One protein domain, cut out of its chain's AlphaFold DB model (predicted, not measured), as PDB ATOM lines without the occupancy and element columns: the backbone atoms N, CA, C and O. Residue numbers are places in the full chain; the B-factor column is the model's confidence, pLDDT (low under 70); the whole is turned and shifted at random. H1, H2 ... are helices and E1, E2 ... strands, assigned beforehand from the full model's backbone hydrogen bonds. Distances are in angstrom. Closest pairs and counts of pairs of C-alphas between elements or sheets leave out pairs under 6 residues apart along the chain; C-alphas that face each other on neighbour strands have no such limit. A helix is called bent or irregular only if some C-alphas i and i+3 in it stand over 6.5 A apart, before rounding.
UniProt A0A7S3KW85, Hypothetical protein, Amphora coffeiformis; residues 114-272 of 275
ATOM      1  N   SER A 114      41.984 -38.704   8.634       94.69
ATOM      2  CA  SER A 114      41.653 -40.126   8.510       94.69
ATOM      3  C   SER A 114      40.181 -40.440   8.783       94.69
ATOM      4  O   SER A 114      39.723 -41.534   8.453       94.69
ATOM      5  N   SER A 115      39.423 -39.506   9.367       96.81
ATOM      6  CA  SER A 115      38.014 -39.706   9.720       96.81
ATOM      7  C   SER A 115      37.138 -38.506   9.362       96.81
ATOM      8  O   SER A 115      37.606 -37.375   9.232       96.81
ATOM      9  N   HIS A 116      35.832 -38.747   9.222       96.06
ATOM     10  CA  HIS A 116      34.855 -37.687   8.964       96.06
ATOM     11  C   HIS A 116      34.747 -36.682  10.125       96.06
ATOM     12  O   HIS A 116      34.555 -35.494   9.895       96.06
ATOM     13  N   GLU A 117      34.922 -37.138  11.366       96.94
ATOM     14  CA  GLU A 117      34.938 -36.263  12.543       96.94
ATOM     15  C   GLU A 117      36.094 -35.258  12.480       96.94
ATOM     16  O   GLU A 117      35.869 -34.062  12.641       96.94
ATOM     17  N   GLN A 118      37.297 -35.716  12.118       96.69
ATOM     18  CA  GLN A 118      38.446 -34.828  11.932       96.69
ATOM     19  C   GLN A 118      38.209 -33.815  10.807       96.69
ATOM     20  O   GLN A 118      38.581 -32.654  10.943       96.69
ATOM     21  N   TRP A 119      37.554 -34.220   9.713       96.31
ATOM     22  CA  TRP A 119      37.141 -33.280   8.668       96.31
ATOM     23  C   TRP A 119      36.221 -32.182   9.213       96.31
ATOM     24  O   TRP A 119      36.458 -31.007   8.943       96.31
ATOM     25  N   ASN A 120      35.221 -32.550  10.016       96.00
ATOM     26  CA  ASN A 120      34.288 -31.594  10.614       96.00
ATOM     27  C   ASN A 120      34.986 -30.636  11.595       96.00
ATOM     28  O   ASN A 120      34.619 -29.462  11.675       96.00
ATOM     29  N   ASP A 121      35.995 -31.111  12.327       96.12
ATOM     30  CA  ASP A 121      36.798 -30.269  13.216       96.12
ATOM     31  C   ASP A 121      37.643 -29.255  12.435       96.12
ATOM     32  O   ASP A 121      37.663 -28.076  12.798       96.12
ATOM     33  N   LEU A 122      38.271 -29.670  11.327       96.75
ATOM     34  CA  LEU A 122      39.011 -28.747  10.461       96.75
ATOM     35  C   LEU A 122      38.089 -27.720   9.801       96.75
ATOM     36  O   LEU A 122      38.412 -26.534   9.774       96.75
ATOM     37  N   GLU A 123      36.924 -28.136   9.300       96.00
ATOM     38  CA  GLU A 123      35.934 -27.205   8.754       96.00
ATOM     39  C   GLU A 123      35.513 -26.176   9.803       96.00
ATOM     40  O   GLU A 123      35.533 -24.972   9.532       96.00
ATOM     41  N   ARG A 124      35.198 -26.631  11.024       94.62
ATOM     42  CA  ARG A 124      34.869 -25.755  12.153       94.62
ATOM     43  C   ARG A 124      36.004 -24.783  12.453       94.62
ATOM     44  O   ARG A 124      35.743 -23.615  12.711       94.62
ATOM     45  N   GLU A 125      37.252 -25.225  12.410       94.19
ATOM     46  CA  GLU A 125      38.404 -24.354  12.621       94.19
ATOM     47  C   GLU A 125      38.527 -23.271  11.534       94.19
ATOM     48  O   GLU A 125      38.706 -22.086  11.841       94.19
ATOM     49  N   VAL A 126      38.369 -23.650  10.263       94.62
ATOM     50  CA  VAL A 126      38.390 -22.715   9.128       94.62
ATOM     51  C   VAL A 126      37.282 -21.665   9.266       94.62
ATOM     52  O   VAL A 126      37.521 -20.492   8.984       94.62
ATOM     53  N   CYS A 127      36.113 -22.038   9.797       93.19
ATOM     54  CA  CYS A 127      35.010 -21.110  10.072       93.19
ATOM     55  C   CYS A 127      35.390 -19.947  11.000       93.19
ATOM     56  O   CYS A 127      34.822 -18.860  10.891       93.19
ATOM     57  N   PHE A 128      36.311 -20.179  11.939       91.12
ATOM     58  CA  PHE A 128      36.750 -19.185  12.922       91.12
ATOM     59  C   PHE A 128      38.008 -18.426  12.486       91.12
ATOM     60  O   PHE A 128      38.505 -17.564  13.216       91.12
ATOM     61  N   THR A 129      38.533 -18.725  11.299       90.94
ATOM     62  CA  THR A 129      39.737 -18.086  10.772       90.94
ATOM     63  C   THR A 129      39.362 -16.833   9.982       90.94
ATOM     64  O   THR A 129      38.499 -16.861   9.109       90.94
ATOM     65  N   SER A 130      40.018 -15.706  10.274       92.69
ATOM     66  CA  SER A 130      39.875 -14.496   9.456       92.69
ATOM     67  C   SER A 130      40.618 -14.695   8.138       92.69
ATOM     68  O   SER A 130      41.828 -14.921   8.152       92.69
ATOM     69  N   ILE A 131      39.896 -14.627   7.018       94.06
ATOM     70  CA  ILE A 131      40.434 -14.891   5.680       94.06
ATOM     71  C   ILE A 131      40.201 -13.677   4.778       94.06
ATOM     72  O   ILE A 131      39.122 -13.087   4.754       94.06
ATOM     73  N   GLU A 132      41.224 -13.317   4.014       95.81
ATOM     74  CA  GLU A 132      41.149 -12.393   2.891       95.81
ATOM     75  C   GLU A 132      41.240 -13.204   1.594       95.81
ATOM     76  O   GLU A 132      42.305 -13.713   1.246       95.81
ATOM     77  N   LEU A 133      40.109 -13.361   0.905       95.75
ATOM     78  CA  LEU A 133      39.978 -14.166  -0.307       95.75
ATOM     79  C   LEU A 133      40.046 -13.268  -1.543       95.75
ATOM     80  O   LEU A 133      39.152 -12.454  -1.756       95.75
ATOM     81  N   ASN A 134      41.083 -13.412  -2.371       95.50
ATOM     82  CA  ASN A 134      41.299 -12.595  -3.572       95.50
ATOM     83  C   ASN A 134      41.219 -11.074  -3.284       95.50
ATOM     84  O   ASN A 134      40.684 -10.309  -4.083       95.50
ATOM     85  N   GLY A 135      41.709 -10.633  -2.117       94.19
ATOM     86  CA  GLY A 135      41.641  -9.237  -1.656       94.19
ATOM     87  C   GLY A 135      40.332  -8.843  -0.953       94.19
ATOM     88  O   GLY A 135      40.221  -7.739  -0.418       94.19
ATOM     89  N   LEU A 136      39.332  -9.731  -0.912       93.00
ATOM     90  CA  LEU A 136      38.071  -9.513  -0.207       93.00
ATOM     91  C   LEU A 136      38.169 -10.034   1.227       93.00
ATOM     92  O   LEU A 136      38.317 -11.231   1.467       93.00
ATOM     93  N   LYS A 137      38.051  -9.130   2.202       91.81
ATOM     94  CA  LYS A 137      38.055  -9.489   3.624       91.81
ATOM     95  C   LYS A 137      36.737 -10.153   4.002       91.81
ATOM     96  O   LYS A 137      35.691  -9.507   3.978       91.81
ATOM     97  N   ILE A 138      36.803 -11.419   4.396       87.94
ATOM     98  CA  ILE A 138      35.660 -12.171   4.904       87.94
ATOM     99  C   ILE A 138      35.734 -12.126   6.438       87.94
ATOM    100  O   ILE A 138      36.672 -12.675   7.029       87.94
ATOM    101  N   PRO A 139      34.807 -11.425   7.116       76.81
ATOM    102  CA  PRO A 139      34.804 -11.371   8.571       76.81
ATOM    103  C   PRO A 139      34.485 -12.756   9.147       76.81
ATOM    104  O   PRO A 139      33.687 -13.505   8.588       76.81
ATOM    105  N   ALA A 140      35.045 -13.076  10.314       76.88
ATOM    106  CA  ALA A 140      34.849 -14.363  10.994       76.88
ATOM    107  C   ALA A 140      33.415 -14.581  11.548       76.88
ATOM    108  O   ALA A 140      33.182 -15.470  12.363       76.88
ATOM    109  N   SER A 141      32.438 -13.750  11.167       61.25
ATOM    110  CA  SER A 141      31.165 -13.564  11.878       61.25
ATOM    111  C   SER A 141      29.989 -14.412  11.377       61.25
ATOM    112  O   SER A 141      28.847 -14.131  11.728       61.25
ATOM    113  N   SER A 142      30.226 -15.469  10.598       61.03
ATOM    114  CA  SER A 142      29.224 -16.528  10.393       61.03
ATOM    115  C   SER A 142      29.894 -17.792   9.873       61.03
ATOM    116  O   SER A 142      30.426 -17.827   8.765       61.03
ATOM    117  N   THR A 143      29.882 -18.831  10.700       65.94
ATOM    118  CA  THR A 143      30.690 -20.036  10.508       65.94
ATOM    119  C   THR A 143      30.450 -20.706   9.150       65.94
ATOM    120  O   THR A 143      31.390 -21.112   8.484       65.94
ATOM    121  N   SER A 144      29.220 -20.722   8.639       79.62
ATOM    122  CA  SER A 144      28.905 -21.399   7.374       79.62
ATOM    123  C   SER A 144      29.189 -20.596   6.097       79.62
ATOM    124  O   SER A 144      29.252 -21.190   5.019       79.62
ATOM    125  N   GLN A 145      29.355 -19.268   6.168       89.44
ATOM    126  CA  GLN A 145      29.487 -18.458   4.949       89.44
ATOM    127  C   GLN A 145      30.808 -18.722   4.230       89.44
ATOM    128  O   GLN A 145      30.803 -18.893   3.013       89.44
ATOM    129  N   ILE A 146      31.919 -18.811   4.965       91.81
ATOM    130  CA  ILE A 146      33.232 -19.054   4.359       91.81
ATOM    131  C   ILE A 146      33.300 -20.421   3.675       91.81
ATOM    132  O   ILE A 146      33.772 -20.508   2.546       91.81
ATOM    133  N   LEU A 147      32.766 -21.469   4.312       94.44
ATOM    134  CA  LEU A 147      32.744 -22.814   3.737       94.44
ATOM    135  C   LEU A 147      31.899 -22.855   2.462       94.44
ATOM    136  O   LEU A 147      32.312 -23.441   1.463       94.44
ATOM    137  N   LYS A 148      30.745 -22.175   2.466       94.81
ATOM    138  CA  LYS A 148      29.892 -22.059   1.281       94.81
ATOM    139  C   LYS A 148      30.597 -21.309   0.150       94.81
ATOM    140  O   LYS A 148      30.631 -21.817  -0.965       94.81
ATOM    141  N   ILE A 149      31.191 -20.147   0.440       94.88
ATOM    142  CA  ILE A 149      31.947 -19.354  -0.542       94.88
ATOM    143  C   ILE A 149      33.084 -20.190  -1.135       94.88
ATOM    144  O   ILE A 149      33.242 -20.225  -2.350       94.88
ATOM    145  N   LEU A 150      33.845 -20.896  -0.296       95.94
ATOM    146  CA  LEU A 150      34.950 -21.738  -0.741       95.94
ATOM    147  C   LEU A 150      34.461 -22.907  -1.607       95.94
ATOM    148  O   LEU A 150      35.039 -23.167  -2.660       95.94
ATOM    149  N   SER A 151      33.386 -23.589  -1.200       97.31
ATOM    150  CA  SER A 151      32.774 -24.678  -1.970       97.31
ATOM    151  C   SER A 151      32.277 -24.195  -3.335       97.31
ATOM    152  O   SER A 151      32.572 -24.818  -4.357       97.31
ATOM    153  N   ASP A 152      31.564 -23.070  -3.372       97.25
ATOM    154  CA  ASP A 152      31.020 -22.504  -4.606       97.25
ATOM    155  C   ASP A 152      32.135 -21.982  -5.526       97.25
ATOM    156  O   ASP A 152      32.096 -22.235  -6.730       97.25
ATOM    157  N   LEU A 153      33.188 -21.372  -4.968       96.75
ATOM    158  CA  LEU A 153      34.382 -20.979  -5.719       96.75
ATOM    159  C   LEU A 153      35.108 -22.191  -6.319       96.75
ATOM    160  O   LEU A 153      35.506 -22.152  -7.480       96.75
ATOM    161  N   CYS A 154      35.249 -23.288  -5.569       97.50
ATOM    162  CA  CYS A 154      35.850 -24.516  -6.093       97.50
ATOM    163  C   CYS A 154      35.027 -25.095  -7.251       97.50
ATOM    164  O   CYS A 154      35.604 -25.555  -8.232       97.50
ATOM    165  N   LYS A 155      33.688 -25.059  -7.176       97.69
ATOM    166  CA  LYS A 155      32.815 -25.486  -8.285       97.69
ATOM    167  C   LYS A 155      32.974 -24.588  -9.508       97.69
ATOM    168  O   LYS A 155      33.029 -25.104 -10.618       97.69
ATOM    169  N   GLU A 156      33.042 -23.274  -9.303       97.31
ATOM    170  CA  GLU A 156      33.228 -22.285 -10.369       97.31
ATOM    171  C   GLU A 156      34.544 -22.522 -11.120       97.31
ATOM    172  O   GLU A 156      34.528 -22.726 -12.330       97.31
ATOM    173  N   LEU A 157      35.663 -22.598 -10.392       96.31
ATOM    174  CA  LEU A 157      36.996 -22.817 -10.964       96.31
ATOM    175  C   LEU A 157      37.148 -24.194 -11.632       96.31
ATOM    176  O   LEU A 157      38.014 -24.381 -12.480       96.31
ATOM    177  N   CYS A 158      36.325 -25.178 -11.256       96.50
ATOM    178  CA  CYS A 158      36.358 -26.514 -11.854       96.50
ATOM    179  C   CYS A 158      35.449 -26.685 -13.076       96.50
ATOM    180  O   CYS A 158      35.401 -27.784 -13.618       96.50
ATOM    181  N   ARG A 159      34.728 -25.654 -13.542       95.44
ATOM    182  CA  ARG A 159      33.829 -25.803 -14.706       95.44
ATOM    183  C   ARG A 159      34.562 -26.173 -15.995       95.44
ATOM    184  O   ARG A 159      34.032 -26.924 -16.808       95.44
ATOM    185  N   SER A 160      35.754 -25.625 -16.180       89.44
ATOM    186  CA  SER A 160      36.636 -25.803 -17.341       89.44
ATOM    187  C   SER A 160      37.756 -26.816 -17.092       89.44
ATOM    188  O   SER A 160      38.377 -27.289 -18.046       89.44
ATOM    189  N   SER A 161      38.021 -27.168 -15.831       90.81
ATOM    190  CA  SER A 161      39.080 -28.106 -15.461       90.81
ATOM    191  C   SER A 161      38.549 -29.539 -15.333       90.81
ATOM    192  O   SER A 161      37.356 -29.790 -15.185       90.81
ATOM    193  N   ARG A 162      39.451 -30.523 -15.386       93.00
ATOM    194  CA  ARG A 162      39.112 -31.942 -15.145       93.00
ATOM    195  C   ARG A 162      39.159 -32.320 -13.661       93.00
ATOM    196  O   ARG A 162      39.098 -33.501 -13.329       93.00
ATOM    197  N   LEU A 163      39.355 -31.342 -12.780       95.25
ATOM    198  CA  LEU A 163      39.576 -31.571 -11.360       95.25
ATOM    199  C   LEU A 163      38.239 -31.667 -10.618       95.25
ATOM    200  O   LEU A 163      37.267 -30.988 -10.941       95.25
ATOM    201  N   SER A 164      38.197 -32.511  -9.589       97.12
ATOM    202  CA  SER A 164      37.034 -32.611  -8.709       97.12
ATOM    203  C   SER A 164      36.979 -31.399  -7.780       97.12
ATOM    204  O   SER A 164      37.874 -31.206  -6.952       97.12
ATOM    205  N   SER A 165      35.894 -30.623  -7.855       97.75
ATOM    206  CA  SER A 165      35.670 -29.484  -6.955       97.75
ATOM    207  C   SER A 165      35.682 -29.899  -5.483       97.75
ATOM    208  O   SER A 165      36.161 -29.146  -4.640       97.75
ATOM    209  N   GLN A 166      35.205 -31.112  -5.173       97.50
ATOM    210  CA  GLN A 166      35.216 -31.662  -3.817       97.50
ATOM    211  C   GLN A 166      36.642 -31.929  -3.324       97.50
ATOM    212  O   GLN A 166      36.958 -31.632  -2.174       97.50
ATOM    213  N   SER A 167      37.510 -32.457  -4.188       96.56
ATOM    214  CA  SER A 167      38.904 -32.741  -3.836       96.56
ATOM    215  C   SER A 167      39.698 -31.457  -3.594       96.56
ATOM    216  O   SER A 167      40.481 -31.394  -2.650       96.56
ATOM    217  N   ILE A 168      39.461 -30.412  -4.395       97.38
ATOM    218  CA  ILE A 168      40.076 -29.095  -4.175       97.38
ATOM    219  C   ILE A 168      39.559 -28.476  -2.881       97.38
ATOM    220  O   ILE A 168      40.361 -28.029  -2.067       97.38
ATOM    221  N   TYR A 169      38.244 -28.503  -2.652       98.06
ATOM    222  CA  TYR A 169      37.646 -28.018  -1.410       98.06
ATOM    223  C   TYR A 169      38.282 -28.685  -0.181       98.06
ATOM    224  O   TYR A 169      38.775 -27.996   0.708       98.06
ATOM    225  N   GLN A 170      38.369 -30.017  -0.168       97.62
ATOM    226  CA  GLN A 170      39.007 -30.778   0.908       97.62
ATOM    227  C   GLN A 170      40.479 -30.397   1.105       97.62
ATOM    228  O   GLN A 170      40.905 -30.137   2.230       97.62
ATOM    229  N   ALA A 171      41.252 -30.295   0.021       97.19
ATOM    230  CA  ALA A 171      42.640 -29.851   0.101       97.19
ATOM    231  C   ALA A 171      42.759 -28.433   0.687       97.19
ATOM    232  O   ALA A 171      43.661 -28.167   1.482       97.19
ATOM    233  N   MET A 172      41.834 -27.535   0.341       97.88
ATOM    234  CA  MET A 172      41.800 -26.181   0.884       97.88
ATOM    235  C   MET A 172      41.453 -26.153   2.371       97.88
ATOM    236  O   MET A 172      42.091 -25.402   3.101       97.88
ATOM    237  N   ILE A 173      40.511 -26.977   2.841       97.94
ATOM    238  CA  ILE A 173      40.180 -27.065   4.272       97.94
ATOM    239  C   ILE A 173      41.410 -27.462   5.096       97.94
ATOM    240  O   ILE A 173      41.724 -26.792   6.077       97.94
ATOM    241  N   VAL A 174      42.159 -28.482   4.663       97.69
ATOM    242  CA  VAL A 174      43.386 -28.917   5.355       97.69
ATOM    243  C   VAL A 174      44.437 -27.807   5.389       97.69
ATOM    244  O   VAL A 174      45.049 -27.565   6.427       97.69
ATOM    245  N   ARG A 175      44.631 -27.105   4.268       97.00
ATOM    246  CA  ARG A 175      45.638 -26.039   4.133       97.00
ATOM    247  C   ARG A 175      45.275 -24.764   4.894       97.00
ATOM    248  O   ARG A 175      46.165 -24.068   5.377       97.00
ATOM    249  N   LEU A 176      43.984 -24.447   4.995       96.94
ATOM    250  CA  LEU A 176      43.476 -23.280   5.719       96.94
ATOM    251  C   LEU A 176      43.393 -23.507   7.230       96.94
ATOM    252  O   LEU A 176      43.446 -22.531   7.981       96.94
ATOM    253  N   ALA A 177      43.256 -24.757   7.676       96.69
ATOM    254  CA  ALA A 177      43.248 -25.087   9.091       96.69
ATOM    255  C   ALA A 177      44.587 -24.700   9.736       96.69
ATOM    256  O   ALA A 177      45.658 -25.197   9.371       96.69
ATOM    257  N   ARG A 178      44.524 -23.802  10.723       94.06
ATOM    258  CA  ARG A 178      45.697 -23.263  11.414       94.06
ATOM    259  C   ARG A 178      46.409 -24.332  12.225       94.06
ATOM    260  O   ARG A 178      47.613 -24.213  12.387       94.06
ATOM    261  N   THR A 179      45.714 -25.333  12.755       95.25
ATOM    262  CA  THR A 179      46.316 -26.461  13.478       95.25
ATOM    263  C   THR A 179      47.299 -27.211  12.589       95.25
ATOM    264  O   THR A 179      48.434 -27.435  13.007       95.25
ATOM    265  N   THR A 180      46.910 -27.499  11.344       95.69
ATOM    266  CA  THR A 180      47.754 -28.175  10.352       95.69
ATOM    267  C   THR A 180      48.981 -27.335  10.009       95.69
ATOM    268  O   THR A 180      50.115 -27.769  10.212       95.69
ATOM    269  N   SER A 181      48.787 -26.090   9.565       94.81
ATOM    270  CA  SER A 181      49.906 -25.224   9.177       94.81
ATOM    271  C   SER A 181      50.799 -24.829  10.370       94.81
ATOM    272  O   SER A 181      52.027 -24.768  10.255       94.81
ATOM    273  N   SER A 182      50.222 -24.651  11.561       95.69
ATOM    274  CA  SER A 182      50.968 -24.404  12.800       95.69
ATOM    275  C   SER A 182      51.800 -25.610  13.217       95.69
ATOM    276  O   SER A 182      52.906 -25.424  13.715       95.69
ATOM    277  N   ALA A 183      51.295 -26.835  13.059       95.62
ATOM    278  CA  ALA A 183      52.061 -28.038  13.370       95.62
ATOM    279  C   ALA A 183      53.278 -28.153  12.442       95.62
ATOM    280  O   ALA A 183      54.402 -28.293  12.930       95.62
ATOM    281  N   ASP A 184      53.068 -27.990  11.132       93.69
ATOM    282  CA  ASP A 184      54.133 -28.050  10.124       93.69
ATOM    283  C   ASP A 184      55.263 -27.063  10.444       93.69
ATOM    284  O   ASP A 184      56.433 -27.444  10.540       93.69
ATOM    285  N   SER A 185      54.919 -25.789  10.664       95.81
ATOM    286  CA  SER A 185      55.918 -24.769  11.004       95.81
ATOM    287  C   SER A 185      56.537 -24.988  12.381       95.81
ATOM    288  O   SER A 185      57.746 -24.818  12.525       95.81
ATOM    289  N   TYR A 186      55.766 -25.406  13.387       96.94
ATOM    290  CA  TYR A 186      56.282 -25.635  14.735       96.94
ATOM    291  C   TYR A 186      57.396 -26.682  14.757       96.94
ATOM    292  O   TYR A 186      58.454 -26.418  15.325       96.94
ATOM    293  N   PHE A 187      57.192 -27.847  14.137       94.56
ATOM    294  CA  PHE A 187      58.188 -28.920  14.181       94.56
ATOM    295  C   PHE A 187      59.492 -28.523  13.479       94.56
ATOM    296  O   PHE A 187      60.571 -28.729  14.039       94.56
ATOM    297  N   HIS A 188      59.399 -27.871  12.316       94.75
ATOM    298  CA  HIS A 188      60.570 -27.381  11.589       94.75
ATOM    299  C   HIS A 188      61.307 -26.291  12.378       94.75
ATOM    300  O   HIS A 188      62.517 -26.368  12.584       94.75
ATOM    301  N   LEU A 189      60.582 -25.291  12.883       96.75
ATOM    302  CA  LEU A 189      61.189 -24.178  13.609       96.75
ATOM    303  C   LEU A 189      61.754 -24.598  14.964       96.75
ATOM    304  O   LEU A 189      62.811 -24.111  15.354       96.75
ATOM    305  N   ASN A 190      61.097 -25.509  15.681       95.75
ATOM    306  CA  ASN A 190      61.588 -25.988  16.967       95.75
ATOM    307  C   ASN A 190      62.890 -26.792  16.813       95.75
ATOM    308  O   ASN A 190      63.779 -26.662  17.650       95.75
ATOM    309  N   ALA A 191      63.052 -27.555  15.728       94.06
ATOM    310  CA  ALA A 191      64.301 -28.263  15.430       94.06
ATOM    311  C   ALA A 191      65.478 -27.318  15.096       94.06
ATOM    312  O   ALA A 191      66.646 -27.655  15.325       94.06
ATOM    313  N   LEU A 192      65.180 -26.133  14.554       94.19
ATOM    314  CA  LEU A 192      66.181 -25.141  14.151       94.19
ATOM    315  C   LEU A 192      66.525 -24.152  15.270       94.19
ATOM    316  O   LEU A 192      67.696 -23.856  15.488       94.19
ATOM    317  N   LEU A 193      65.514 -23.646  15.975       93.88
ATOM    318  CA  LEU A 193      65.645 -22.567  16.959       93.88
ATOM    319  C   LEU A 193      65.668 -23.065  18.408       93.88
ATOM    320  O   LEU A 193      66.093 -22.336  19.307       93.88
ATOM    321  N   GLY A 194      65.183 -24.283  18.653       89.38
ATOM    322  CA  GLY A 194      65.232 -24.914  19.964       89.38
ATOM    323  C   GLY A 194      66.665 -25.245  20.371       89.38
ATOM    324  O   GLY A 194      67.513 -25.583  19.544       89.38
ATOM    325  N   SER A 195      66.952 -25.155  21.668       90.75
ATOM    326  CA  SER A 195      68.259 -25.511  22.218       90.75
ATOM    327  C   SER A 195      68.132 -26.104  23.622       90.75
ATOM    328  O   SER A 195      67.038 -26.289  24.163       90.75
ATOM    329  N   GLN A 196      69.267 -26.407  24.258       92.00
ATOM    330  CA  GLN A 196      69.269 -26.818  25.664       92.00
ATOM    331  C   GLN A 196      68.677 -25.748  26.590       92.00
ATOM    332  O   GLN A 196      68.112 -26.120  27.612       92.00
ATOM    333  N   GLU A 197      68.726 -24.472  26.204       94.75
ATOM    334  CA  GLU A 197      68.267 -23.340  27.016       94.75
ATOM    335  C   GLU A 197      67.012 -22.663  26.456       94.75
ATOM    336  O   GLU A 197      66.335 -21.944  27.186       94.75
ATOM    337  N   LEU A 198      66.688 -22.880  25.175       96.25
ATOM    338  CA  LEU A 198      65.563 -22.248  24.489       96.25
ATOM    339  C   LEU A 198      64.495 -23.253  24.081       96.25
ATOM    340  O   LEU A 198      64.795 -24.342  23.596       96.25
ATOM    341  N   VAL A 199      63.239 -22.845  24.218       96.50
ATOM    342  CA  VAL A 199      62.073 -23.587  23.739       96.50
ATOM    343  C   VAL A 199      61.215 -22.657  22.895       96.50
ATOM    344  O   VAL A 199      60.910 -21.536  23.312       96.50
ATOM    345  N   LEU A 200      60.811 -23.128  21.717       97.31
ATOM    346  CA  LEU A 200      59.806 -22.460  20.903       97.31
ATOM    347  C   LEU A 200      58.417 -22.819  21.442       97.31
ATOM    348  O   LEU A 200      58.111 -23.993  21.656       97.31
ATOM    349  N   LYS A 201      57.559 -21.821  21.657       96.94
ATOM    350  CA  LYS A 201      56.149 -22.028  22.026       96.94
ATOM    351  C   LYS A 201      55.256 -21.091  21.235       96.94
ATOM    352  O   LYS A 201      55.657 -19.973  20.922       96.94
ATOM    353  N   GLN A 202      54.039 -21.530  20.942       96.38
ATOM    354  CA  GLN A 202      53.005 -20.646  20.412       96.38
ATOM    355  C   GLN A 202      52.626 -19.605  21.473       96.38
ATOM    356  O   GLN A 202      52.555 -19.927  22.661       96.38
ATOM    357  N   ILE A 203      52.410 -18.363  21.047       95.94
ATOM    358  CA  ILE A 203      51.982 -17.266  21.923       95.94
ATOM    359  C   ILE A 203      50.671 -16.671  21.424       95.94
ATOM    360  O   ILE A 203      50.346 -16.752  20.243       95.94
ATOM    361  N   THR A 204      49.920 -16.030  22.312       94.00
ATOM    362  CA  THR A 204      48.727 -15.282  21.913       94.00
ATOM    363  C   THR A 204      49.150 -13.898  21.440       94.00
ATOM    364  O   THR A 204      49.495 -13.040  22.250       94.00
ATOM    365  N   ALA A 205      49.122 -13.671  20.129       92.75
ATOM    366  CA  ALA A 205      49.341 -12.357  19.540       92.75
ATOM    367  C   ALA A 205      48.344 -12.108  18.396       92.75
ATOM    368  O   ALA A 205      47.899 -13.066  17.752       92.75
ATOM    369  N   PRO A 206      47.983 -10.840  18.122       91.00
ATOM    370  CA  PRO A 206      47.207 -10.492  16.941       91.00
ATOM    371  C   PRO A 206      47.918 -10.982  15.681       91.00
ATOM    372  O   PRO A 206      49.106 -10.728  15.491       91.00
ATOM    373  N   THR A 207      47.179 -11.672  14.819       91.88
ATOM    374  CA  THR A 207      47.686 -12.155  13.530       91.88
ATOM    375  C   THR A 207      46.971 -11.429  12.401       91.88
ATOM    376  O   THR A 207      45.779 -11.134  12.538       91.88
ATOM    377  N   PRO A 208      47.667 -11.113  11.297       93.25
ATOM    378  CA  PRO A 208      47.000 -10.694  10.074       93.25
ATOM    379  C   PRO A 208      46.017 -11.778   9.596       93.25
ATOM    380  O   PRO A 208      46.239 -12.959   9.883       93.25
ATOM    381  N   PRO A 209      44.961 -11.405   8.850       94.94
ATOM    382  CA  PRO A 209      44.102 -12.375   8.183       94.94
ATOM    383  C   PRO A 209      44.907 -13.318   7.283       94.94
ATOM    384  O   PRO A 209      45.874 -12.899   6.640       94.94
ATOM    385  N   THR A 210      44.489 -14.579   7.212       96.56
ATOM    386  CA  THR A 210      45.009 -15.547   6.242       96.56
ATOM    387  C   THR A 210      44.708 -15.043   4.835       96.56
ATOM    388  O   THR A 210      43.552 -14.795   4.503       96.56
ATOM    389  N   GLN A 211      45.732 -14.899   4.001       98.00
ATOM    390  CA  GLN A 211      45.571 -14.431   2.627       98.00
ATOM    391  C   GLN A 211      45.440 -15.633   1.705       98.00
ATOM    392  O   GLN A 211      46.370 -16.433   1.599       98.00
ATOM    393  N   LEU A 212      44.298 -15.753   1.039       98.06
ATOM    394  CA  LEU A 212      44.021 -16.810   0.084       98.06
ATOM    395  C   LEU A 212      43.762 -16.190  -1.283       98.06
ATOM    396  O   LEU A 212      42.819 -15.424  -1.458       98.06
ATOM    397  N   MET A 213      44.569 -16.562  -2.267       98.38
ATOM    398  CA  MET A 213      44.287 -16.296  -3.666       98.38
ATOM    399  C   MET A 213      44.044 -17.595  -4.416       98.38
ATOM    400  O   MET A 213      44.864 -18.509  -4.349       98.38
ATOM    401  N   MET A 214      42.940 -17.657  -5.154       97.88
ATOM    402  CA  MET A 214      42.596 -18.780  -6.023       97.88
ATOM    403  C   MET A 214      42.212 -18.247  -7.397       97.88
ATOM    404  O   MET A 214      41.386 -17.335  -7.497       97.88
ATOM    405  N   TYR A 215      42.806 -18.812  -8.441       97.19
ATOM    406  CA  TYR A 215      42.536 -18.429  -9.823       97.19
ATOM    407  C   TYR A 215      42.796 -19.598 -10.773       97.19
ATOM    408  O   TYR A 215      43.534 -20.531 -10.457       97.19
ATOM    409  N   GLU A 216      42.186 -19.533 -11.950       97.00
ATOM    410  CA  GLU A 216      42.451 -20.446 -13.055       97.00
ATOM    411  C   GLU A 216      43.400 -19.775 -14.056       97.00
ATOM    412  O   GLU A 216      43.234 -18.601 -14.385       97.00
ATOM    413  N   SER A 217      44.395 -20.515 -14.540       96.31
ATOM    414  CA  SER A 217      45.238 -20.129 -15.675       96.31
ATOM    415  C   SER A 217      45.524 -21.369 -16.504       96.31
ATOM    416  O   SER A 217      45.888 -22.402 -15.950       96.31
ATOM    417  N   ASP A 218      45.351 -21.281 -17.823       93.81
ATOM    418  CA  ASP A 218      45.685 -22.366 -18.758       93.81
ATOM    419  C   ASP A 218      45.018 -23.717 -18.412       93.81
ATOM    420  O   ASP A 218      45.608 -24.787 -18.573       93.81
ATOM    421  N   GLY A 219      43.783 -23.675 -17.896       92.00
ATOM    422  CA  GLY A 219      43.029 -24.858 -17.459       92.00
ATOM    423  C   GLY A 219      43.527 -25.497 -16.153       92.00
ATOM    424  O   GLY A 219      43.027 -26.551 -15.755       92.00
ATOM    425  N   ALA A 220      44.504 -24.881 -15.481       95.25
ATOM    426  CA  ALA A 220      45.009 -25.282 -14.177       95.25
ATOM    427  C   ALA A 220      44.497 -24.347 -13.077       95.25
ATOM    428  O   ALA A 220      44.412 -23.131 -13.246       95.25
ATOM    429  N   ILE A 221      44.185 -24.923 -11.916       97.44
ATOM    430  CA  ILE A 221      43.782 -24.162 -10.733       97.44
ATOM    431  C   ILE A 221      45.018 -23.912  -9.879       97.44
ATOM    432  O   ILE A 221      45.678 -24.850  -9.416       97.44
ATOM    433  N   HIS A 222      45.300 -22.633  -9.667       97.94
ATOM    434  CA  HIS A 222      46.411 -22.151  -8.873       97.94
ATOM    435  C   HIS A 222      45.920 -21.593  -7.547       97.94
ATOM    436  O   HIS A 222      44.905 -20.897  -7.478       97.94
ATOM    437  N   VAL A 223      46.687 -21.867  -6.497       98.31
ATOM    438  CA  VAL A 223      46.456 -21.303  -5.171       98.31
ATOM    439  C   VAL A 223      47.722 -20.656  -4.658       98.31
ATOM    440  O   VAL A 223      48.801 -21.238  -4.748       98.31
ATOM    441  N   VAL A 224      47.575 -19.459  -4.100       98.50
ATOM    442  CA  VAL A 224      48.598 -18.793  -3.298       98.50
ATOM    443  C   VAL A 224      48.007 -18.553  -1.919       98.50
ATOM    444  O   VAL A 224      47.001 -17.862  -1.784       98.50
ATOM    445  N   LEU A 225      48.617 -19.140  -0.898       98.44
ATOM    446  CA  LEU A 225      48.141 -19.079   0.477       98.44
ATOM    447  C   LEU A 225      49.252 -18.532   1.372       98.44
ATOM    448  O   LEU A 225      50.393 -18.981   1.301       98.44
ATOM    449  N   THR A 226      48.921 -17.554   2.215       98.38
ATOM    450  CA  THR A 226      49.808 -17.079   3.280       98.38
ATOM    451  C   THR A 226      49.099 -17.142   4.628       98.38
ATOM    452  O   THR A 226      48.050 -16.522   4.812       98.38
ATOM    453  N   THR A 227      49.676 -17.883   5.575       97.69
ATOM    454  CA  THR A 227      49.177 -18.020   6.954       97.69
ATOM    455  C   THR A 227      50.221 -17.531   7.953       97.69
ATOM    456  O   THR A 227      51.423 -17.620   7.701       97.69
ATOM    457  N   TYR A 228      49.769 -16.990   9.088       97.50
ATOM    458  CA  TYR A 228      50.638 -16.391  10.102       97.50
ATOM    459  C   TYR A 228      50.476 -17.084  11.459       97.50
ATOM    460  O   TYR A 228      49.366 -17.219  11.987       97.50
ATOM    461  N   HIS A 229      51.605 -17.467  12.054       97.62
ATOM    462  CA  HIS A 229      51.682 -18.172  13.328       97.62
ATOM    463  C   HIS A 229      52.577 -17.406  14.312       97.62
ATOM    464  O   HIS A 229      53.775 -17.236  14.065       97.62
ATOM    465  N   PRO A 230      52.014 -16.909  15.424       97.44
ATOM    466  CA  PRO A 230      52.775 -16.205  16.437       97.44
ATOM    467  C   PRO A 230      53.459 -17.209  17.367       97.44
ATOM    468  O   PRO A 230      52.813 -18.029  18.025       97.44
ATOM    469  N   TYR A 231      54.779 -17.109  17.451       97.81
ATOM    470  CA  TYR A 231      55.617 -17.907  18.333       97.81
ATOM    471  C   TYR A 231      56.433 -17.015  19.266       97.81
ATOM    472  O   TYR A 231      56.558 -15.807  19.088       97.81
ATOM    473  N   GLY A 232      57.021 -17.628  20.279       97.38
ATOM    474  CA  GLY A 232      58.013 -17.009  21.136       97.38
ATOM    475  C   GLY A 232      59.124 -17.995  21.439       97.38
ATOM    476  O   GLY A 232      58.864 -19.176  21.678       97.38
ATOM    477  N   LEU A 233      60.360 -17.503  21.453       97.69
ATOM    478  CA  LEU A 233      61.463 -18.200  22.096       97.69
ATOM    479  C   LEU A 233      61.429 -17.870  23.579       97.69
ATOM    480  O   LEU A 233      61.441 -16.702  23.969       97.69
ATOM    481  N   PHE A 234      61.389 -18.908  24.397       97.56
ATOM    482  CA  PHE A 234      61.436 -18.821  25.846       97.56
ATOM    483  C   PHE A 234      62.748 -19.412  26.316       97.56
ATOM    484  O   PHE A 234      63.115 -20.510  25.895       97.56
ATOM    485  N   ARG A 235      63.425 -18.723  27.231       96.62
ATOM    486  CA  ARG A 235      64.448 -19.386  28.038       96.62
ATOM    487  C   ARG A 235      63.746 -20.398  28.929       96.62
ATOM    488  O   ARG A 235      62.686 -20.083  29.465       96.62
ATOM    489  N   LYS A 236      64.304 -21.595  29.107       95.38
ATOM    490  CA  LYS A 236      63.674 -22.646  29.924       95.38
ATOM    491  C   LYS A 236      63.364 -22.173  31.345       95.38
ATOM    492  O   LYS A 236      62.293 -22.483  31.856       95.38
ATOM    493  N   CYS A 237      64.245 -21.360  31.928       94.38
ATOM    494  CA  CYS A 237      64.035 -20.731  33.233       94.38
ATOM    495  C   CYS A 237      62.858 -19.737  33.276       94.38
ATOM    496  O   CYS A 237      62.288 -19.531  34.342       94.38
ATOM    497  N   ASP A 238      62.448 -19.176  32.134       93.00
ATOM    498  CA  ASP A 238      61.387 -18.168  32.035       93.00
ATOM    499  C   ASP A 238      60.061 -18.729  31.507       93.00
ATOM    500  O   ASP A 238      59.102 -17.974  31.341       93.00
ATOM    501  N   VAL A 239      59.967 -20.028  31.197       93.00
ATOM    502  CA  VAL A 239      58.773 -20.605  30.545       93.00
ATOM    503  C   VAL A 239      57.497 -20.362  31.358       93.00
ATOM    504  O   VAL A 239      56.425 -20.183  30.777       93.00
ATOM    505  N   THR A 240      57.607 -20.323  32.685       93.06
ATOM    506  CA  THR A 240      56.493 -20.070  33.610       93.06
ATOM    507  C   THR A 240      56.037 -18.613  33.628       93.06
ATOM    508  O   THR A 240      54.899 -18.350  34.000       93.06
ATOM    509  N   SER A 241      56.873 -17.668  33.180       92.19
ATOM    510  CA  SER A 241      56.520 -16.243  33.137       92.19
ATOM    511  C   SER A 241      55.404 -15.934  32.135       92.19
ATOM    512  O   SER A 241      54.795 -14.869  32.196       92.19
ATOM    513  N   GLY A 242      55.175 -16.825  31.162       90.25
ATOM    514  CA  GLY A 242      54.240 -16.609  30.056       90.25
ATOM    515  C   GLY A 242      54.686 -15.536  29.053       90.25
ATOM    516  O   GLY A 242      54.069 -15.401  27.999       90.25
ATOM    517  N   LYS A 243      55.779 -14.812  29.324       94.25
ATOM    518  CA  LYS A 243      56.327 -13.779  28.444       94.25
ATOM    519  C   LYS A 243      57.459 -14.357  27.601       94.25
ATOM    520  O   LYS A 243      58.455 -14.845  28.128       94.25
ATOM    521  N   ALA A 244      57.312 -14.284  26.280       96.56
ATOM    522  CA  ALA A 244      58.371 -14.694  25.368       96.56
ATOM    523  C   ALA A 244      59.626 -13.844  25.595       96.56
ATOM    524  O   ALA A 244      59.541 -12.619  25.713       96.56
ATOM    525  N   TRP A 245      60.792 -14.490  25.607       96.94
ATOM    526  CA  TRP A 245      62.063 -13.776  25.606       96.94
ATOM    527  C   TRP A 245      62.240 -13.068  24.265       96.94
ATOM    528  O   TRP A 245      62.503 -11.871  24.239       96.94
ATOM    529  N   ILE A 246      62.002 -13.764  23.149       97.44
ATOM    530  CA  ILE A 246      62.009 -13.172  21.806       97.44
ATOM    531  C   ILE A 246      60.698 -13.547  21.100       97.44
ATOM    532  O   ILE A 246      60.515 -14.724  20.782       97.44
ATOM    533  N   PRO A 247      59.774 -12.597  20.875       97.31
ATOM    534  CA  PRO A 247      58.571 -12.849  20.089       97.31
ATOM    535  C   PRO A 247      58.910 -12.975  18.596       97.31
ATOM    536  O   PRO A 247      59.707 -12.208  18.053       97.31
ATOM    537  N   LEU A 248      58.290 -13.946  17.931       97.31
ATOM    538  CA  LEU A 248      58.504 -14.293  16.530       97.31
ATOM    539  C   LEU A 248      57.162 -14.405  15.802       97.31
ATOM    540  O   LEU A 248      56.183 -14.904  16.350       97.31
ATOM    541  N   HIS A 249      57.136 -14.025  14.532       96.94
ATOM    542  CA  HIS A 249      56.067 -14.376  13.605       96.94
ATOM    543  C   HIS A 249      56.619 -15.317  12.543       96.94
ATOM    544  O   HIS A 249      57.600 -14.999  11.873       96.94
ATOM    545  N   ALA A 250      55.979 -16.470  12.388       98.06
ATOM    546  CA  ALA A 250      56.211 -17.371  11.275       98.06
ATOM    547  C   ALA A 250      55.130 -17.139  10.216       98.06
ATOM    548  O   ALA A 250      53.941 -17.231  10.517       98.06
ATOM    549  N   ALA A 251      55.540 -16.829   8.992       98.06
ATOM    550  CA  ALA A 251      54.662 -16.735   7.835       98.06
ATOM    551  C   ALA A 251      54.889 -17.963   6.954       98.06
ATOM    552  O   ALA A 251      55.995 -18.172   6.462       98.06
ATOM    553  N   ILE A 252      53.861 -18.786   6.767       98.06
ATOM    554  CA  ILE A 252      53.912 -19.878   5.797       98.06
ATOM    555  C   ILE A 252      53.406 -19.335   4.479       98.06
ATOM    556  O   ILE A 252      52.278 -18.852   4.406       98.06
ATOM    557  N   HIS A 253      54.233 -19.458   3.452       98.31
ATOM    558  CA  HIS A 253      53.892 -19.118   2.086       98.31
ATOM    559  C   HIS A 253      53.790 -20.390   1.265       98.31
ATOM    560  O   HIS A 253      54.721 -21.198   1.205       98.31
ATOM    561  N   GLU A 254      52.658 -20.537   0.601       98.25
ATOM    562  CA  GLU A 254      52.307 -21.727  -0.142       98.25
ATOM    563  C   GLU A 254      51.832 -21.368  -1.545       98.25
ATOM    564  O   GLU A 254      51.077 -20.414  -1.743       98.25
ATOM    565  N   ARG A 255      52.296 -22.144  -2.527       98.19
ATOM    566  CA  ARG A 255      51.838 -22.092  -3.912       98.19
ATOM    567  C   ARG A 255      51.519 -23.496  -4.388       98.19
ATOM    568  O   ARG A 255      52.382 -24.367  -4.303       98.19
ATOM    569  N   VAL A 256      50.318 -23.693  -4.914       98.06
ATOM    570  CA  VAL A 256      49.837 -24.998  -5.381       98.06
ATOM    571  C   VAL A 256      49.364 -24.885  -6.822       98.06
ATOM    572  O   VAL A 256      48.662 -23.937  -7.172       98.06
ATOM    573  N   ASN A 257      49.727 -25.866  -7.642       97.62
ATOM    574  CA  ASN A 257      49.103 -26.144  -8.926       97.62
ATOM    575  C   ASN A 257      48.379 -27.491  -8.822       97.62
ATOM    576  O   ASN A 257      49.011 -28.545  -8.786       97.62
ATOM    577  N   PHE A 258      47.047 -27.466  -8.775       96.25
ATOM    578  CA  PHE A 258      46.262 -28.689  -8.596       96.25
ATOM    579  C   PHE A 258      46.264 -29.613  -9.817       96.25
ATOM    580  O   PHE A 258      45.979 -30.799  -9.665       96.25
ATOM    581  N   LEU A 259      46.578 -29.103 -11.011       95.12
ATOM    582  CA  LEU A 259      46.636 -29.926 -12.216       95.12
ATOM    583  C   LEU A 259      47.917 -30.765 -12.257       95.12
ATOM    584  O   LEU A 259      47.865 -31.941 -12.606       95.12
ATOM    585  N   THR A 260      49.060 -30.169 -11.905       95.81
ATOM    586  CA  THR A 260      50.355 -30.874 -11.897       95.81
ATOM    587  C   THR A 260      50.639 -31.581 -10.573       95.81
ATOM    588  O   THR A 260      51.468 -32.485 -10.531       95.81
ATOM    589  N   GLY A 261      49.955 -31.186  -9.495       95.00
ATOM    590  CA  GLY A 261      50.258 -31.625  -8.134       95.00
ATOM    591  C   GLY A 261      51.478 -30.924  -7.531       95.00
ATOM    592  O   GLY A 261      51.873 -31.253  -6.412       95.00
ATOM    593  N   ASP A 262      52.072 -29.956  -8.240       96.31
ATOM    594  CA  ASP A 262      53.212 -29.204  -7.729       96.31
ATOM    595  C   ASP A 262      52.773 -28.329  -6.559       96.31
ATOM    596  O   ASP A 262      51.832 -27.535  -6.652       96.31
ATOM    597  N   CYS A 263      53.506 -28.448  -5.460       96.69
ATOM    598  CA  CYS A 263      53.290 -27.647  -4.274       96.69
ATOM    599  C   CYS A 263      54.628 -27.148  -3.741       96.69
ATOM    600  O   CYS A 263      55.538 -27.933  -3.470       96.69
ATOM    601  N   PHE A 264      54.737 -25.835  -3.577       96.94
ATOM    602  CA  PHE A 264      55.883 -25.189  -2.961       96.94
ATOM    603  C   PHE A 264      55.448 -24.512  -1.668       96.94
ATOM    604  O   PHE A 264      54.634 -23.586  -1.697       96.94
ATOM    605  N   ARG A 265      56.008 -24.960  -0.541       97.19
ATOM    606  CA  ARG A 265      55.736 -24.419   0.793       97.19
ATOM    607  C   ARG A 265      57.042 -24.046   1.476       97.19
ATOM    608  O   ARG A 265      58.015 -24.797   1.436       97.19
ATOM    609  N   HIS A 266      57.061 -22.883   2.111       97.50
ATOM    610  CA  HIS A 266      58.152 -22.486   2.992       97.50
ATOM    611  C   HIS A 266      57.638 -21.647   4.155       97.50
ATOM    612  O   HIS A 266      56.612 -20.976   4.043       97.50
ATOM    613  N   VAL A 267      58.379 -21.662   5.259       98.06
ATOM    614  CA  VAL A 267      58.159 -20.784   6.404       98.06
ATOM    615  C   VAL A 267      59.235 -19.701   6.451       98.06
ATOM    616  O   VAL A 267      60.432 -19.984   6.404       98.06
ATOM    617  N   GLY A 268      58.800 -18.449   6.520       97.88
ATOM    618  CA  GLY A 268      59.641 -17.296   6.812       97.88
ATOM    619  C   GLY A 268      59.472 -16.872   8.267       97.88
ATOM    620  O   GLY A 268      58.349 -16.779   8.761       97.88
ATOM    621  N   VAL A 269      60.574 -16.608   8.961       97.88
ATOM    622  CA  VAL A 269      60.577 -16.153  10.357       97.88
ATOM    623  C   VAL A 269      60.922 -14.673  10.419       97.88
ATOM    624  O   VAL A 269      61.917 -14.226   9.852       97.88
ATOM    625  N   GLN A 270      60.122 -13.917  11.164       96.94
ATOM    626  CA  GLN A 270      60.352 -12.509  11.452       96.94
ATOM    627  C   GLN A 270      60.374 -12.279  12.963       96.94
ATOM    628  O   GLN A 270      59.446 -12.670  13.672       96.94
ATOM    629  N   VAL A 271      61.414 -11.609  13.464       96.69
ATOM    630  CA  VAL A 271      61.444 -11.150  14.858       96.69
ATOM    631  C   VAL A 271      60.496  -9.967  15.013       96.69
ATOM    632  O   VAL A 271      60.562  -9.004  14.245       96.69
ATOM    633  N   VAL A 272      59.613 -10.028  16.008       94.31
ATOM    634  CA  VAL A 272      58.693  -8.928  16.310       94.31
ATOM    635  C   VAL A 272      59.443  -7.902  17.167       94.31
ATOM    636  O   VAL A 272      59.998  -8.281  18.200       94.31
TER     637      VAL A 272
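AT A GLANCE: This is residues 114 to 272 of the 275 residues of the protein "Hypothetical protein" of Amphora coffeiformis (UniProt A0A7S3KW85). A long, twisted sheet, built round the long strand E5, has helices H2, H4 and H5 spaced along one face, while H3 only grazes it. H1 is off the sheet and meets H2 and H3 with its last residues, and the small hairpin E1 and E2 extends the sheet beside E4. The printed part has 159 residues, with five named helices and seven named strands in the order H1 E1 E2 H2 H3 H4 E3 E4 E5 H5 E6 E7. The branched sheet is antiparallel but for the parallel pair E1 and E4, and the class is mixed, helices and strands. The whole is compact, with a radius of gyration of the C-alphas of 17.3 A, yet elongated, spanning 57 by 33 by 33 A.

HOW THE PARTS SIT: E5, residues 220 to 235, has E3, residues 198 to 202, and E4, residues 210 to 217, on one side and E6, residues 246 to 257, on the other side. N 199 and O 234 are 2.9 A apart, N 213 and O 224 2.8 A, and N 229 and O 250 2.8 A, within hydrogen-bond range. E7, residues 263 to 271, forms a hairpin with E6, with N 251 and O 268 2.8 A apart. E1, residues 131 to 133, is parallel to E4, with N 132 and O 210 2.8 A apart, and forms a hairpin with E2, residues 136 to 138, with N 133 and O 136 2.8 A apart. H4, residues 178 to 193, lies over E5 at a height over the sheet of 6.7 A; its closest C-alphas to E5 are those of Ser 182 and His 229, 6.3 A. H2, residues 143 to 157, and H5, residues 236 to 241, are on the same face as H4. H3, residues 165 to 176, touches H2 at a steep tilt of 49 degrees, opposite ways, closest at the C-alphas of Cys 154 and Ser 165, 5.0 A. H1, residues 116 to 127, touches H2 with residues 123 to 127 alone, about perpendicular at 81 degrees, closest at the C-alphas of Cys 127 and Thr 143, 4.5 A. Every O i to N i+4 pair is within hydrogen-bond range in H1, H3 and H4; H2 has 10 of 11, and H5 0 of 2 but 2 of 3 O i to N i+3 pairs.

IN THESE COORDINATES: H1 begins at C-alpha 116 (34.855, -37.687, 8.964). E5 runs 46.8 A from C-alpha 220 (45.009, -25.282, -14.177), E6 35.8 A, E7 26.5 A to C-alpha 271 (61.444, -11.150, 14.858), H2 22.6 A and E4 22.4 A. H4, 20.7 A, has a kink of 27 degrees near residue 185. H2 is irregular, but only just, with C-alphas 143 and 146 6.7 A apart; H5 is irregular, with C-alphas 237 and 240 7.6 A apart.

THE WHOLE: The two C-alphas farthest apart are those of Ser 160 and Cys 237, 57.7 A. The printed part has no cut, and no link is long. The mean pLDDT of the printed part is 94.7, and residues 141 to 143 are under 70.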